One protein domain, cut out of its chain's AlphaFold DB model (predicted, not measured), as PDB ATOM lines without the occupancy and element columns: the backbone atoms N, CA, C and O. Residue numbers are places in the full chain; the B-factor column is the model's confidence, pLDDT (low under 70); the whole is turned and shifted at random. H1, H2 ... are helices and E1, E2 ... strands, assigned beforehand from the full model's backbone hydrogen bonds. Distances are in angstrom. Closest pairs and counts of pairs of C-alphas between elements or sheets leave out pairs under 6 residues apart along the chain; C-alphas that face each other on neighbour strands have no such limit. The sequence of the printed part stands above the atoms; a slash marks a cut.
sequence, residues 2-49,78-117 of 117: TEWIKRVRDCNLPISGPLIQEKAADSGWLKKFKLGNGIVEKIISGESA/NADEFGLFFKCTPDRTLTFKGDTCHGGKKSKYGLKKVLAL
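Overview. This is residues 2 to 49 and 78 to 117 of the 117 residues of the protein "Tigger transposable element-derived protein 4-like" of Aphis craccivora (UniProt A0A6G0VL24). A small, loose body and a long two-stranded arm make up this domain. In the body the short strands E1 and E3 pair side by side, with H1 and H2 near E3 and H3 near E1, while the paired strands E2 and E4 form the arm, away from the three helices and joined to the body by residues 86 to 91 and 97 to 109. The printed part has 88 residues with three named helices and four named strands, in the order H1 H2 H3 E1 E2 E3 E4; each of the two sheets, E1 - E3 and E2 - E4, is antiparallel, and the class is mixed, helices and strands. The whole is loose, with a radius of gyration of the C-alphas of 15.9 A, and elongated, spanning 49 by 27 by 22 A.

Along the chain. Find C-alpha 79 at (114.927, 168.537, 149.344); from there E2, residues 79 to 85, runs 19.4 A. Its partner E4, residues 110 to 116, runs 19.5 A and ends with C-alpha 116 at (111.787, 165.998, 147.878). In the body, look for E1 at residues 39 to 43, 13.3 A long, and E3 at residues 92 to 96, 13.0 A long. H1 covers residues 2 to 10, beginning with C-alpha 2 at (156.677, 157.657, 137.878), and measures 12.2 A. H2, residues 17 to 23, measures 9.8 A, and H3, residues 27 to 36, measures 14.6 A.

Arrangement. Start with E2 and E4, antiparallel at 160 degrees, where N 82 and O 113 are 2.8 A apart, within hydrogen-bond range. E2 is apart from E1 and E3, and so is E4. Now go to E1 and E3, antiparallel at 143 degrees, where N 40 and O 95 are within hydrogen-bond range at 2.8 A. The closest C-alphas of H1 and E3 are those of Arg 9 and Thr 95, 7.3 A apart. Those of H2 and E3 are Gly 17 and Leu 94, 7.2 A apart, and those of H3 and E1 are Lys 34 and Val 40, 6.8 A apart. H2 and H3 are close but not clearly touching, the C-alphas of Gln 21 and Ser 27 being closest at 6.6 A, and are about perpendicular at 75 degrees. H1 is apart from H2 and H3. In H1, H2 and H3 every O i to N i+4 pair is within hydrogen-bond range.

Size, cuts and confidence. The two C-alphas farthest apart are those of Ala 25 and Asn 78, 49.8 A. Residues 50 to 77 are not printed, and C-alphas 49 and 78 stand 25.5 A apart across this cut. Of the links that are printed whole, E3 to E4, with 13 residues, is long. The mean pLDDT of the printed part is 78.3; look for values under 70 at residues 24 to 25, 45 to 49, 86 to 89 and 101 to 108 of this model.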
ATOM      1  N   THR A   2     156.776 156.614 136.837       85.12
ATOM      2  CA  THR A   2     156.677 157.657 137.878       85.12
ATOM      3  C   THR A   2     156.642 159.083 137.322       85.12
ATOM      4  O   THR A   2     155.793 159.858 137.739       85.12
ATOM      5  N   GLU A   3     157.486 159.422 136.343       86.69
ATOM      6  CA  GLU A   3     157.463 160.738 135.671       86.69
ATOM      7  C   GLU A   3     156.150 161.007 134.932       86.69
ATOM      8  O   GLU A   3     155.623 162.114 134.965       86.69
ATOM      9  N   TRP A   4     155.583 159.976 134.302       85.50
ATOM     10  CA  TRP A   4     154.281 160.082 133.648       85.50
ATOM     11  C   TRP A   4     153.167 160.328 134.672       85.50
ATOM     12  O   TRP A   4     152.333 161.200 134.455       85.50
ATOM     13  N   ILE A   5     153.195 159.624 135.812       85.31
ATOM     14  CA  ILE A   5     152.261 159.859 136.922       85.31
ATOM     15  C   ILE A   5     152.386 161.299 137.425       85.31
ATOM     16  O   ILE A   5     151.367 161.973 137.529       85.31
ATOM     17  N   LYS A   6     153.611 161.790 137.665       86.25
ATOM     18  CA  LYS A   6     153.856 163.189 138.058       86.25
ATOM     19  C   LYS A   6     153.242 164.160 137.054       86.25
ATOM     20  O   LYS A   6     152.356 164.912 137.424       86.25
ATOM     21  N   ARG A   7     153.580 164.036 135.768       86.88
ATOM     22  CA  ARG A   7     153.066 164.919 134.710       86.88
ATOM     23  C   ARG A   7     151.536 164.948 134.633       86.88
ATOM     24  O   ARG A   7     150.954 166.007 134.433       86.88
ATOM     25  N   VAL A   8     150.869 163.799 134.768       84.00
ATOM     26  CA  VAL A   8     149.396 163.738 134.745       84.00
ATOM     27  C   VAL A   8     148.800 164.384 136.004       84.00
ATOM     28  O   VAL A   8     147.797 165.094 135.907       84.00
ATOM     29  N   ARG A   9     149.432 164.194 137.171       83.88
ATOM     30  CA  ARG A   9     149.022 164.833 138.430       83.88
ATOM     31  C   ARG A   9     149.279 166.340 138.444       83.88
ATOM     32  O   ARG A   9     148.413 167.056 138.934       83.88
ATOM     33  N   ASP A  10     150.357 166.820 137.828       83.88
ATOM     34  CA  ASP A  10     150.646 168.253 137.652       83.88
ATOM     35  C   ASP A  10     149.571 168.947 136.797       83.88
ATOM     36  O   ASP A  10     149.258 170.118 136.991       83.88
ATOM     37  N   CYS A  11     148.930 168.208 135.884       80.88
ATOM     38  CA  CYS A  11     147.761 168.673 135.133       80.88
ATOM     39  C   CYS A  11     146.429 168.538 135.902       80.88
ATOM     40  O   CYS A  11     145.367 168.737 135.311       80.88
ATOM     41  N   ASN A  12     146.446 168.170 137.188       76.19
ATOM     42  CA  ASN A  12     145.266 167.877 138.016       76.19
ATOM     43  C   ASN A  12     144.339 166.790 137.445       76.19
ATOM     44  O   ASN A  12     143.150 166.723 137.777       76.19
ATOM     45  N   LEU A  13     144.875 165.910 136.597       79.50
ATOM     46  CA  LEU A  13     144.110 164.825 136.005       79.50
ATOM     47  C   LEU A  13     144.156 163.583 136.908       79.50
ATOM     48  O   LEU A  13     145.199 163.253 137.489       79.50
ATOM     49  N   PRO A  14     143.027 162.881 137.066       80.88
ATOM     50  CA  PRO A  14     142.994 161.644 137.823       80.88
ATOM     51  C   PRO A  14     143.548 160.463 137.041       80.88
ATOM     52  O   PRO A  14     143.310 160.315 135.844       80.88
ATOM     53  N   ILE A  15     144.237 159.587 137.762       85.19
ATOM     54  CA  ILE A  15     144.815 158.356 137.236       85.19
ATOM     55  C   ILE A  15     144.120 157.184 137.919       85.19
ATOM     56  O   ILE A  15     144.362 156.923 139.100       85.19
ATOM     57  N   SER A  16     143.266 156.474 137.183       78.19
ATOM     58  CA  SER A  16     142.578 155.300 137.717       78.19
ATOM     59  C   SER A  16     143.487 154.069 137.748       78.19
ATOM     60  O   SER A  16     144.434 153.940 136.967       78.19
ATOM     61  N   GLY A  17     143.177 153.133 138.651       72.19
ATOM     62  CA  GLY A  17     143.813 151.814 138.687       72.19
ATOM     63  C   GLY A  17     143.755 151.083 137.338       72.19
ATOM     64  O   GLY A  17     144.818 150.692 136.860       72.19
ATOM     65  N   PRO A  18     142.576 150.971 136.693       76.00
ATOM     66  CA  PRO A  18     142.443 150.367 135.366       76.00
ATOM     67  C   PRO A  18     143.302 151.035 134.288       76.00
ATOM     68  O   PRO A  18     143.961 150.336 133.529       76.00
ATOM     69  N   LEU A  19     143.399 152.371 134.269       76.62
ATOM     70  CA  LEU A  19     144.234 153.093 133.297       76.62
ATOM     71  C   LEU A  19     145.722 152.735 133.440       76.62
ATOM     72  O   LEU A  19     146.452 152.617 132.459       76.62
ATOM     73  N   ILE A  20     146.187 152.553 134.677       75.31
ATOM     74  CA  ILE A  20     147.552 152.094 134.935       75.31
ATOM     75  C   ILE A  20     147.718 150.601 134.641       75.31
ATOM     76  O   ILE A  20     148.803 150.211 134.225       75.31
ATOM     77  N   GLN A  21     146.686 149.781 134.839       75.06
ATOM     78  CA  GLN A  21     146.712 148.367 134.460       75.06
ATOM     79  C   GLN A  21     146.764 148.188 132.943       75.06
ATOM     80  O   GLN A  21     147.517 147.352 132.486       75.06
ATOM     81  N   GLU A  22     146.086 149.007 132.141       77.00
ATOM     82  CA  GLU A  22     146.282 148.990 130.681       77.00
ATOM     83  C   GLU A  22     147.711 149.396 130.289       77.00
ATOM     84  O   GLU A  22     148.282 148.890 129.325       77.00
ATOM     85  N   LYS A  23     148.322 150.295 131.069       72.69
ATOM     86  CA  LYS A  23     149.717 150.717 130.894       72.69
ATOM     87  C   LYS A  23     150.729 149.695 131.447       72.69
ATOM     88  O   LYS A  23     151.923 149.830 131.176       72.69
ATOM     89  N   ALA A  24     150.300 148.719 132.246       67.62
ATOM     90  CA  ALA A  24     151.159 147.778 132.959       67.62
ATOM     91  C   ALA A  24     150.862 146.337 132.531       67.62
ATOM     92  O   ALA A  24     149.738 145.874 132.621       67.62
ATOM     93  N   ALA A  25     151.878 145.577 132.136       66.00
ATOM     94  CA  ALA A  25     151.668 144.228 131.606       66.00
ATOM     95  C   ALA A  25     151.069 143.212 132.615       66.00
ATOM     96  O   ALA A  25     150.533 142.196 132.185       66.00
ATOM     97  N   ASP A  26     151.152 143.460 133.935       76.69
ATOM     98  CA  ASP A  26     150.618 142.568 134.980       76.69
ATOM     99  C   ASP A  26     150.171 143.315 136.265       76.69
ATOM    100  O   ASP A  26     150.772 144.296 136.718       76.69
ATOM    101  N   SER A  27     149.118 142.792 136.896       74.00
ATOM    102  CA  SER A  27     148.557 143.197 138.188       74.00
ATOM    103  C   SER A  27     149.515 143.020 139.378       74.00
ATOM    104  O   SER A  27     149.502 143.838 140.307       74.00
ATOM    105  N   GLY A  28     150.371 141.990 139.358       81.06
ATOM    106  CA  GLY A  28     151.361 141.727 140.405       81.06
ATOM    107  C   GLY A  28     152.462 142.784 140.433       81.06
ATOM    108  O   GLY A  28     152.852 143.270 141.502       81.06
ATOM    109  N   TRP A  29     152.902 143.213 139.248       85.00
ATOM    110  CA  TRP A  29     153.843 144.317 139.084       85.00
ATOM    111  C   TRP A  29     153.301 145.619 139.680       85.00
ATOM    112  O   TRP A  29     154.018 146.306 140.408       85.00
ATOM    113  N   LEU A  30     152.019 145.929 139.456       82.94
ATOM    114  CA  LEU A  30     151.421 147.179 139.925       82.94
ATOM    115  C   LEU A  30     151.466 147.323 141.453       82.94
ATOM    116  O   LEU A  30     151.788 148.397 141.963       82.94
ATOM    117  N   LYS A  31     151.173 146.252 142.200       83.88
ATOM    118  CA  LYS A  31     151.239 146.284 143.672       83.88
ATOM    119  C   LYS A  31     152.656 146.588 144.162       83.88
ATOM    120  O   LYS A  31     152.834 147.466 145.005       83.88
ATOM    121  N   LYS A  32     153.663 145.913 143.595       87.38
ATOM    122  CA  LYS A  32     155.080 146.137 143.930       87.38
ATOM    123  C   LYS A  32     155.538 147.542 143.542       87.38
ATOM    124  O   LYS A  32     156.202 148.209 144.328       87.38
ATOM    125  N   PHE A  33     155.134 148.012 142.365       85.94
ATOM    126  CA  PHE A  33     155.449 149.346 141.871       85.94
ATOM    127  C   PHE A  33     154.872 150.442 142.774       85.94
ATOM    128  O   PHE A  33     155.594 151.373 143.128       85.94
ATOM    129  N   LYS A  34     153.603 150.321 143.194       87.50
ATOM    130  CA  LYS A  34     152.981 151.277 144.124       87.50
ATOM    131  C   LYS A  34     153.742 151.341 145.446       87.50
ATOM    132  O   LYS A  34     154.097 152.431 145.887       87.50
ATOM    133  N   LEU A  35     154.029 150.175 146.029       87.81
ATOM    134  CA  LEU A  35     154.743 150.069 147.299       87.81
ATOM    135  C   LEU A  35     156.153 150.668 147.210       87.81
ATOM    136  O   LEU A  35     156.519 151.485 148.050       87.81
ATOM    137  N   GLY A  36     156.914 150.322 146.167       89.56
ATOM    138  CA  GLY A  36     158.292 150.785 145.988       89.56
ATOM    139  C   GLY A  36     158.432 152.282 145.701       89.56
ATOM    140  O   GLY A  36     159.491 152.845 145.946       89.56
ATOM    141  N   ASN A  37     157.376 152.938 145.210       87.94
ATOM    142  CA  ASN A  37     157.400 154.363 144.855       87.94
ATOM    143  C   ASN A  37     156.540 155.236 145.783       87.94
ATOM    144  O   ASN A  37     156.324 156.409 145.486       87.94
ATOM    145  N   GLY A  38     156.007 154.676 146.875       90.06
ATOM    146  CA  GLY A  38     155.153 155.415 147.809       90.06
ATOM    147  C   GLY A  38     153.863 155.950 147.174       90.06
ATOM    148  O   GLY A  38     153.385 157.013 147.565       90.06
ATOM    149  N   ILE A  39     153.310 155.245 146.185       88.88
ATOM    150  CA  ILE A  39     152.079 155.644 145.490       88.88
ATOM    151  C   ILE A  39     150.879 155.056 146.227       88.88
ATOM    152  O   ILE A  39     150.793 153.849 146.453       88.88
ATOM    153  N   VAL A  40     149.917 155.915 146.545       88.38
ATOM    154  CA  VAL A  40     148.674 155.576 147.234       88.38
ATOM    155  C   VAL A  40     147.472 155.951 146.377       88.38
ATOM    156  O   VAL A  40     147.549 156.830 145.522       88.38
ATOM    157  N   GLU A  41     146.351 155.280 146.602       86.12
ATOM    158  CA  GLU A  41     145.069 155.667 146.019       86.12
ATOM    159  C   GLU A  41     144.349 156.615 146.979       86.12
ATOM    160  O   GLU A  41     144.185 156.298 148.157       86.12
ATOM    161  N   LYS A  42     143.944 157.788 146.489       85.25
ATOM    162  CA  LYS A  42     143.189 158.781 147.259       85.25
ATOM    163  C   LYS A  42     141.888 159.132 146.552       85.25
ATOM    164  O   LYS A  42     141.827 159.135 145.323       85.25
ATOM    165  N   ILE A  43     140.866 159.443 147.346       81.06
ATOM    166  CA  ILE A  43     139.628 160.058 146.859       81.06
ATOM    167  C   ILE A  43     139.932 161.519 146.537       81.06
ATOM    168  O   ILE A  43     140.643 162.203 147.274       81.06
ATOM    169  N   ILE A  44     139.417 161.972 145.406       76.88
ATOM    170  CA  ILE A  44     139.592 163.326 144.915       76.88
ATOM    171  C   ILE A  44     138.503 164.204 145.513       76.88
ATOM    172  O   ILE A  44     137.326 164.042 145.191       76.88
ATOM    173  N   SER A  45     138.911 165.176 146.322       69.50
ATOM    174  CA  SER A  45     138.001 166.171 146.882       69.50
ATOM    175  C   SER A  45     137.994 167.405 145.982       69.50
ATOM    176  O   SER A  45     139.011 168.081 145.828       69.50
ATOM    177  N   GLY A  46     136.857 167.671 145.335       62.88
ATOM    178  CA  GLY A  46     136.703 168.781 144.386       62.88
ATOM    179  C   GLY A  46     136.186 170.087 144.995       62.88
ATOM    180  O   GLY A  46     136.317 171.127 144.361       62.88
ATOM    181  N   GLU A  47     135.601 170.050 146.196       60.47
ATOM    182  CA  GLU A  47     134.719 171.138 146.668       60.47
ATOM    183  C   GLU A  47     135.150 171.788 147.991       60.47
ATOM    184  O   GLU A  47     134.600 172.808 148.385       60.47
ATOM    185  N   SER A  48     136.193 171.268 148.644       56.41
ATOM    186  CA  SER A  48     136.608 171.709 149.987       56.41
ATOM    187  C   SER A  48     137.103 173.163 150.075       56.41
ATOM    188  O   SER A  48     137.306 173.648 151.178       56.41
ATOM    189  N   ALA A  49     137.341 173.843 148.950       58.22
ATOM    190  CA  ALA A  49     137.888 175.203 148.923       58.22
ATOM    191  C   ALA A  49     136.864 176.277 148.512       58.22
ATOM    192  O   ALA A  49     137.242 177.431 148.328       58.22
ATOM    193  N   ASN A  78     112.293 168.583 153.315       90.50
ATOM    194  CA  ASN A  78     113.655 168.250 152.929       90.50
ATOM    195  C   ASN A  78     113.715 168.059 151.411       90.50
ATOM    196  O   ASN A  78     112.931 167.301 150.840       90.50
ATOM    197  N   ALA A  79     114.658 168.725 150.759       91.06
ATOM    198  CA  ALA A  79     114.927 168.537 149.344       91.06
ATOM    199  C   ALA A  79     116.426 168.342 149.146       91.06
ATOM    200  O   ALA A  79     117.226 169.138 149.633       91.06
ATOM    201  N   ASP A  80     116.793 167.298 148.414       90.50
ATOM    202  CA  ASP A  80     118.177 167.005 148.065       90.50
ATOM    203  C   ASP A  80     118.330 166.896 146.546       90.50
ATOM    204  O   ASP A  80     117.487 166.316 145.856       90.50
ATOM    205  N   GLU A  81     119.393 167.476 145.994       87.62
ATOM    206  CA  GLU A  81     119.692 167.387 144.565       87.62
ATOM    207  C   GLU A  81     120.710 166.270 144.329       87.62
ATOM    208  O   GLU A  81     121.835 166.325 144.821       87.62
ATOM    209  N   PHE A  82     120.365 165.299 143.486       82.94
ATOM    210  CA  PHE A  82     121.321 164.311 143.003       82.94
ATOM    211  C   PHE A  82     121.608 164.502 141.511       82.94
ATOM    212  O   PHE A  82     120.733 164.787 140.688       82.94
ATOM    213  N   GLY A  83     122.877 164.330 141.149       80.75
ATOM    214  CA  GLY A  83     123.348 164.390 139.771       80.75
ATOM    215  C   GLY A  83     123.752 163.012 139.260       80.75
ATOM    216  O   GLY A  83     124.601 162.353 139.858       80.75
ATOM    217  N   LEU A  84     123.199 162.592 138.122       78.00
ATOM    218  CA  LEU A  84     123.709 161.460 137.355       78.00
ATOM    219  C   LEU A  84     124.645 161.989 136.271       78.00
ATOM    220  O   LEU A  84     124.199 162.628 135.318       78.00
ATOM    221  N   PHE A  85     125.938 161.715 136.399       71.81
ATOM    222  CA  PHE A  85     126.941 162.222 135.468       71.81
ATOM    223  C   PHE A  85     127.460 161.133 134.525       71.81
ATOM    224  O   PHE A  85     127.781 160.025 134.950       71.81
ATOM    225  N   PHE A  86     127.623 161.480 133.247       65.25
ATOM    226  CA  PHE A  86     128.205 160.617 132.220       65.25
ATOM    227  C   PHE A  86     129.561 161.179 131.779       65.25
ATOM    228  O   PHE A  86     129.768 162.390 131.774       65.25
ATOM    229  N   LYS A  87     130.505 160.305 131.401       67.88
ATOM    230  CA  LYS A  87     131.896 160.685 131.057       67.88
ATOM    231  C   LYS A  87     132.647 161.390 132.198       67.88
ATOM    232  O   LYS A  87     133.542 162.201 131.957       67.88
ATOM    233  N   CYS A  88     132.282 161.091 133.443       67.81
ATOM    234  CA  CYS A  88     133.000 161.610 134.595       67.81
ATOM    235  C   CYS A  88     134.407 161.036 134.668       67.81
ATOM    236  O   CYS A  88     134.639 159.851 134.428       67.81
ATOM    237  N   THR A  89     135.341 161.891 135.062       69.88
ATOM    238  CA  THR A  89     136.645 161.420 135.483       69.88
ATOM    239  C   THR A  89     136.517 160.638 136.803       69.88
ATOM    240  O   THR A  89     135.627 160.949 137.614       69.88
ATOM    241  N   PRO A  90     137.388 159.633 137.023       74.00
ATOM    242  CA  PRO A  90     137.420 158.841 138.247       74.00
ATOM    243  C   PRO A  90     137.336 159.708 139.508       74.00
ATOM    244  O   PRO A  90     137.880 160.810 139.561       74.00
ATOM    245  N   ASP A  91     136.632 159.221 140.525       76.00
ATOM    246  CA  ASP A  91     136.575 159.793 141.876       76.00
ATOM    247  C   ASP A  91     137.827 159.474 142.703       76.00
ATOM    248  O   ASP A  91     138.102 160.147 143.695       76.00
ATOM    249  N   ARG A  92     138.611 158.485 142.266       81.06
ATOM    250  CA  ARG A  92     139.881 158.083 142.867       81.06
ATOM    251  C   ARG A  92     141.043 158.306 141.916       81.06
ATOM    252  O   ARG A  92     140.928 158.128 140.704       81.06
ATOM    253  N   THR A  93     142.187 158.664 142.481       85.50
ATOM    254  CA  THR A  93     143.438 158.800 141.739       85.50
ATOM    255  C   THR A  93     144.595 158.172 142.492       85.50
ATOM    256  O   THR A  93     144.655 158.193 143.722       85.50
ATOM    257  N   LEU A  94     145.557 157.665 141.734       87.06
ATOM    258  CA  LEU A  94     146.870 157.307 142.244       87.06
ATOM    259  C   LEU A  94     147.732 158.570 142.374       87.06
ATOM    260  O   LEU A  94     147.815 159.360 141.437       87.06
ATOM    261  N   THR A  95     148.333 158.778 143.544       86.75
ATOM    262  CA  THR A  95     149.149 159.958 143.873       86.75
ATOM    263  C   THR A  95     150.280 159.578 144.825       86.75
ATOM    264  O   THR A  95     150.220 158.520 145.458       86.75
ATOM    265  N   PHE A  96     151.317 160.408 144.945       87.81
ATOM    266  CA  PHE A  96     152.389 160.131 145.897       87.81
ATOM    267  C   PHE A  96     151.924 160.394 147.333       87.81
ATOM    268  O   PHE A  96     151.072 161.247 147.612       87.81
ATOM    269  N   LYS A  97     152.443 159.603 148.274       85.12
ATOM    270  CA  LYS A  97     152.168 159.769 149.700       85.12
ATOM    271  C   LYS A  97     152.641 161.159 150.144       85.12
ATOM    272  O   LYS A  97     153.803 161.493 149.972       85.12
ATOM    273  N   GLY A  98     151.734 161.932 150.739       81.00
ATOM    274  CA  GLY A  98     151.977 163.320 151.156       81.00
ATOM    275  C   GLY A  98     151.304 164.366 150.265       81.00
ATOM    276  O   GLY A  98     150.933 165.416 150.774       81.00
ATOM    277  N   ASP A  99     151.020 164.049 149.000       80.25
ATOM    278  CA  ASP A  99     150.409 165.020 148.083       80.25
ATOM    279  C   ASP A  99     148.954 165.313 148.448       80.25
ATOM    280  O   ASP A  99     148.172 164.397 148.757       80.25
ATOM    281  N   THR A 100     148.559 166.580 148.356       73.00
ATOM    282  CA  THR A 100     147.150 166.961 148.411       73.00
ATOM    283  C   THR A 100     146.451 166.534 147.122       73.00
ATOM    284  O   THR A 100     146.979 166.625 146.014       73.00
ATOM    285  N   CYS A 101     145.245 165.992 147.266       69.50
ATOM    286  CA  CYS A 101     144.497 165.439 146.147       69.50
ATOM    287  C   CYS A 101     143.371 166.391 145.744       69.50
ATOM    288  O   CYS A 101     142.196 166.118 145.987       69.50
ATOM    289  N   HIS A 102     143.745 167.516 145.135       66.56
ATOM    290  CA  HIS A 102     142.781 168.439 144.547       66.56
ATOM    291  C   HIS A 102     142.287 167.884 143.208       66.56
ATOM    292  O   HIS A 102     143.064 167.378 142.390       66.56
ATOM    293  N   GLY A 103     140.972 167.912 143.014       63.00
ATOM    294  CA  GLY A 103     140.356 167.531 141.751       63.00
ATOM    295  C   GLY A 103     140.363 168.663 140.743       63.00
ATOM    296  O   GLY A 103     140.080 169.805 141.089       63.00
ATOM    297  N   GLY A 104     140.611 168.337 139.476       61.78
ATOM    298  CA  GLY A 104     140.214 169.207 138.375       61.78
ATOM    299  C   GLY A 104     138.687 169.285 138.252       61.78
ATOM    300  O   GLY A 104     137.963 168.370 138.661       61.78
ATOM    301  N   LYS A 105     138.184 170.370 137.653       59.84
ATOM    302  CA  LYS A 105     136.755 170.545 137.362       59.84
ATOM    303  C   LYS A 105     136.275 169.379 136.492       59.84
ATOM    304  O   LYS A 105     136.677 169.259 135.336       59.84
ATOM    305  N   LYS A 106     135.429 168.506 137.050       61.16
ATOM    306  CA  LYS A 106     134.858 167.385 136.294       61.16
ATOM    307  C   LYS A 106     133.989 167.920 135.157       61.16
ATOM    308  O   LYS A 106     133.306 168.935 135.308       61.16
ATOM    309  N   SER A 107     134.007 167.222 134.027       60.41
ATOM    310  CA  SER A 107     133.065 167.464 132.937       60.41
ATOM    311  C   SER A 107     131.644 167.221 133.455       60.41
ATOM    312  O   SER A 107     131.325 166.109 133.869       60.41
ATOM    313  N   LYS A 108     130.809 168.267 133.506       64.06
ATOM    314  CA  LYS A 108     129.478 168.243 134.146       64.06
ATOM    315  C   LYS A 108     128.356 167.818 133.187       64.06
ATOM    316  O   LYS A 108     127.238 168.311 133.301       64.06
ATOM    317  N   TYR A 109     128.636 166.936 132.227       71.00
ATOM    318  CA  TYR A 109     127.574 166.384 131.383       71.00
ATOM    319  C   TYR A 109     126.795 165.348 132.186       71.00
ATOM    320  O   TYR A 109     127.310 164.286 132.536       71.00
ATOM    321  N   GLY A 110     125.555 165.672 132.511       73.50
ATOM    322  CA  GLY A 110     124.741 164.842 133.376       73.50
ATOM    323  C   GLY A 110     123.331 165.377 133.526       73.50
ATOM    324  O   GLY A 110     123.026 166.493 133.107       73.50
ATOM    325  N   LEU A 111     122.481 164.559 134.126       79.44
ATOM    326  CA  LEU A 111     121.132 164.928 134.517       79.44
ATOM    327  C   LEU A 111     121.146 165.312 135.992       79.44
ATOM    328  O   LEU A 111     121.695 164.586 136.816       79.44
ATOM    329  N   LYS A 112     120.520 166.437 136.311       85.75
ATOM    330  CA  LYS A 112     120.280 166.895 137.678       85.75
ATOM    331  C   LYS A 112     118.823 166.625 138.024       85.75
ATOM    332  O   LYS A 112     117.944 166.913 137.210       85.75
ATOM    333  N   LYS A 113     118.571 166.042 139.189       83.44
ATOM    334  CA  LYS A 113     117.223 165.794 139.702       83.44
ATOM    335  C   LYS A 113     117.157 166.196 141.165       83.44
ATOM    336  O   LYS A 113     118.113 165.993 141.902       83.44
ATOM    337  N   VAL A 114     116.015 166.737 141.564       88.00
ATOM    338  CA  VAL A 114     115.712 167.050 142.960       88.00
ATOM    339  C   VAL A 114     114.800 165.960 143.502       88.00
ATOM    340  O   VAL A 114     113.813 165.595 142.859       88.00
ATOM    341  N   LEU A 115     115.159 165.427 144.660       86.44
ATOM    342  CA  LEU A 115     114.351 164.534 145.466       86.44
ATOM    343  C   LEU A 115     113.791 165.347 146.633       86.44
ATOM    344  O   LEU A 115     114.556 165.826 147.462       86.44
ATOM    345  N   ALA A 116     112.472 165.508 146.687       85.69
ATOM    346  CA  ALA A 116     111.787 165.998 147.878       85.69
ATOM    347  C   ALA A 116     111.364 164.787 148.722       85.69
ATOM    348  O   ALA A 116     110.820 163.828 148.163       85.69
ATOM    349  N   LEU A 117     111.675 164.814 150.021       72.69
ATOM    350  CA  LEU A 117     111.406 163.746 150.992       72.69
ATOM    351  C   LEU A 117     110.264 164.121 151.938       72.69
ATOM    352  O   LEU A 117     110.196 165.307 152.334       72.69
TER     353      LEU A 117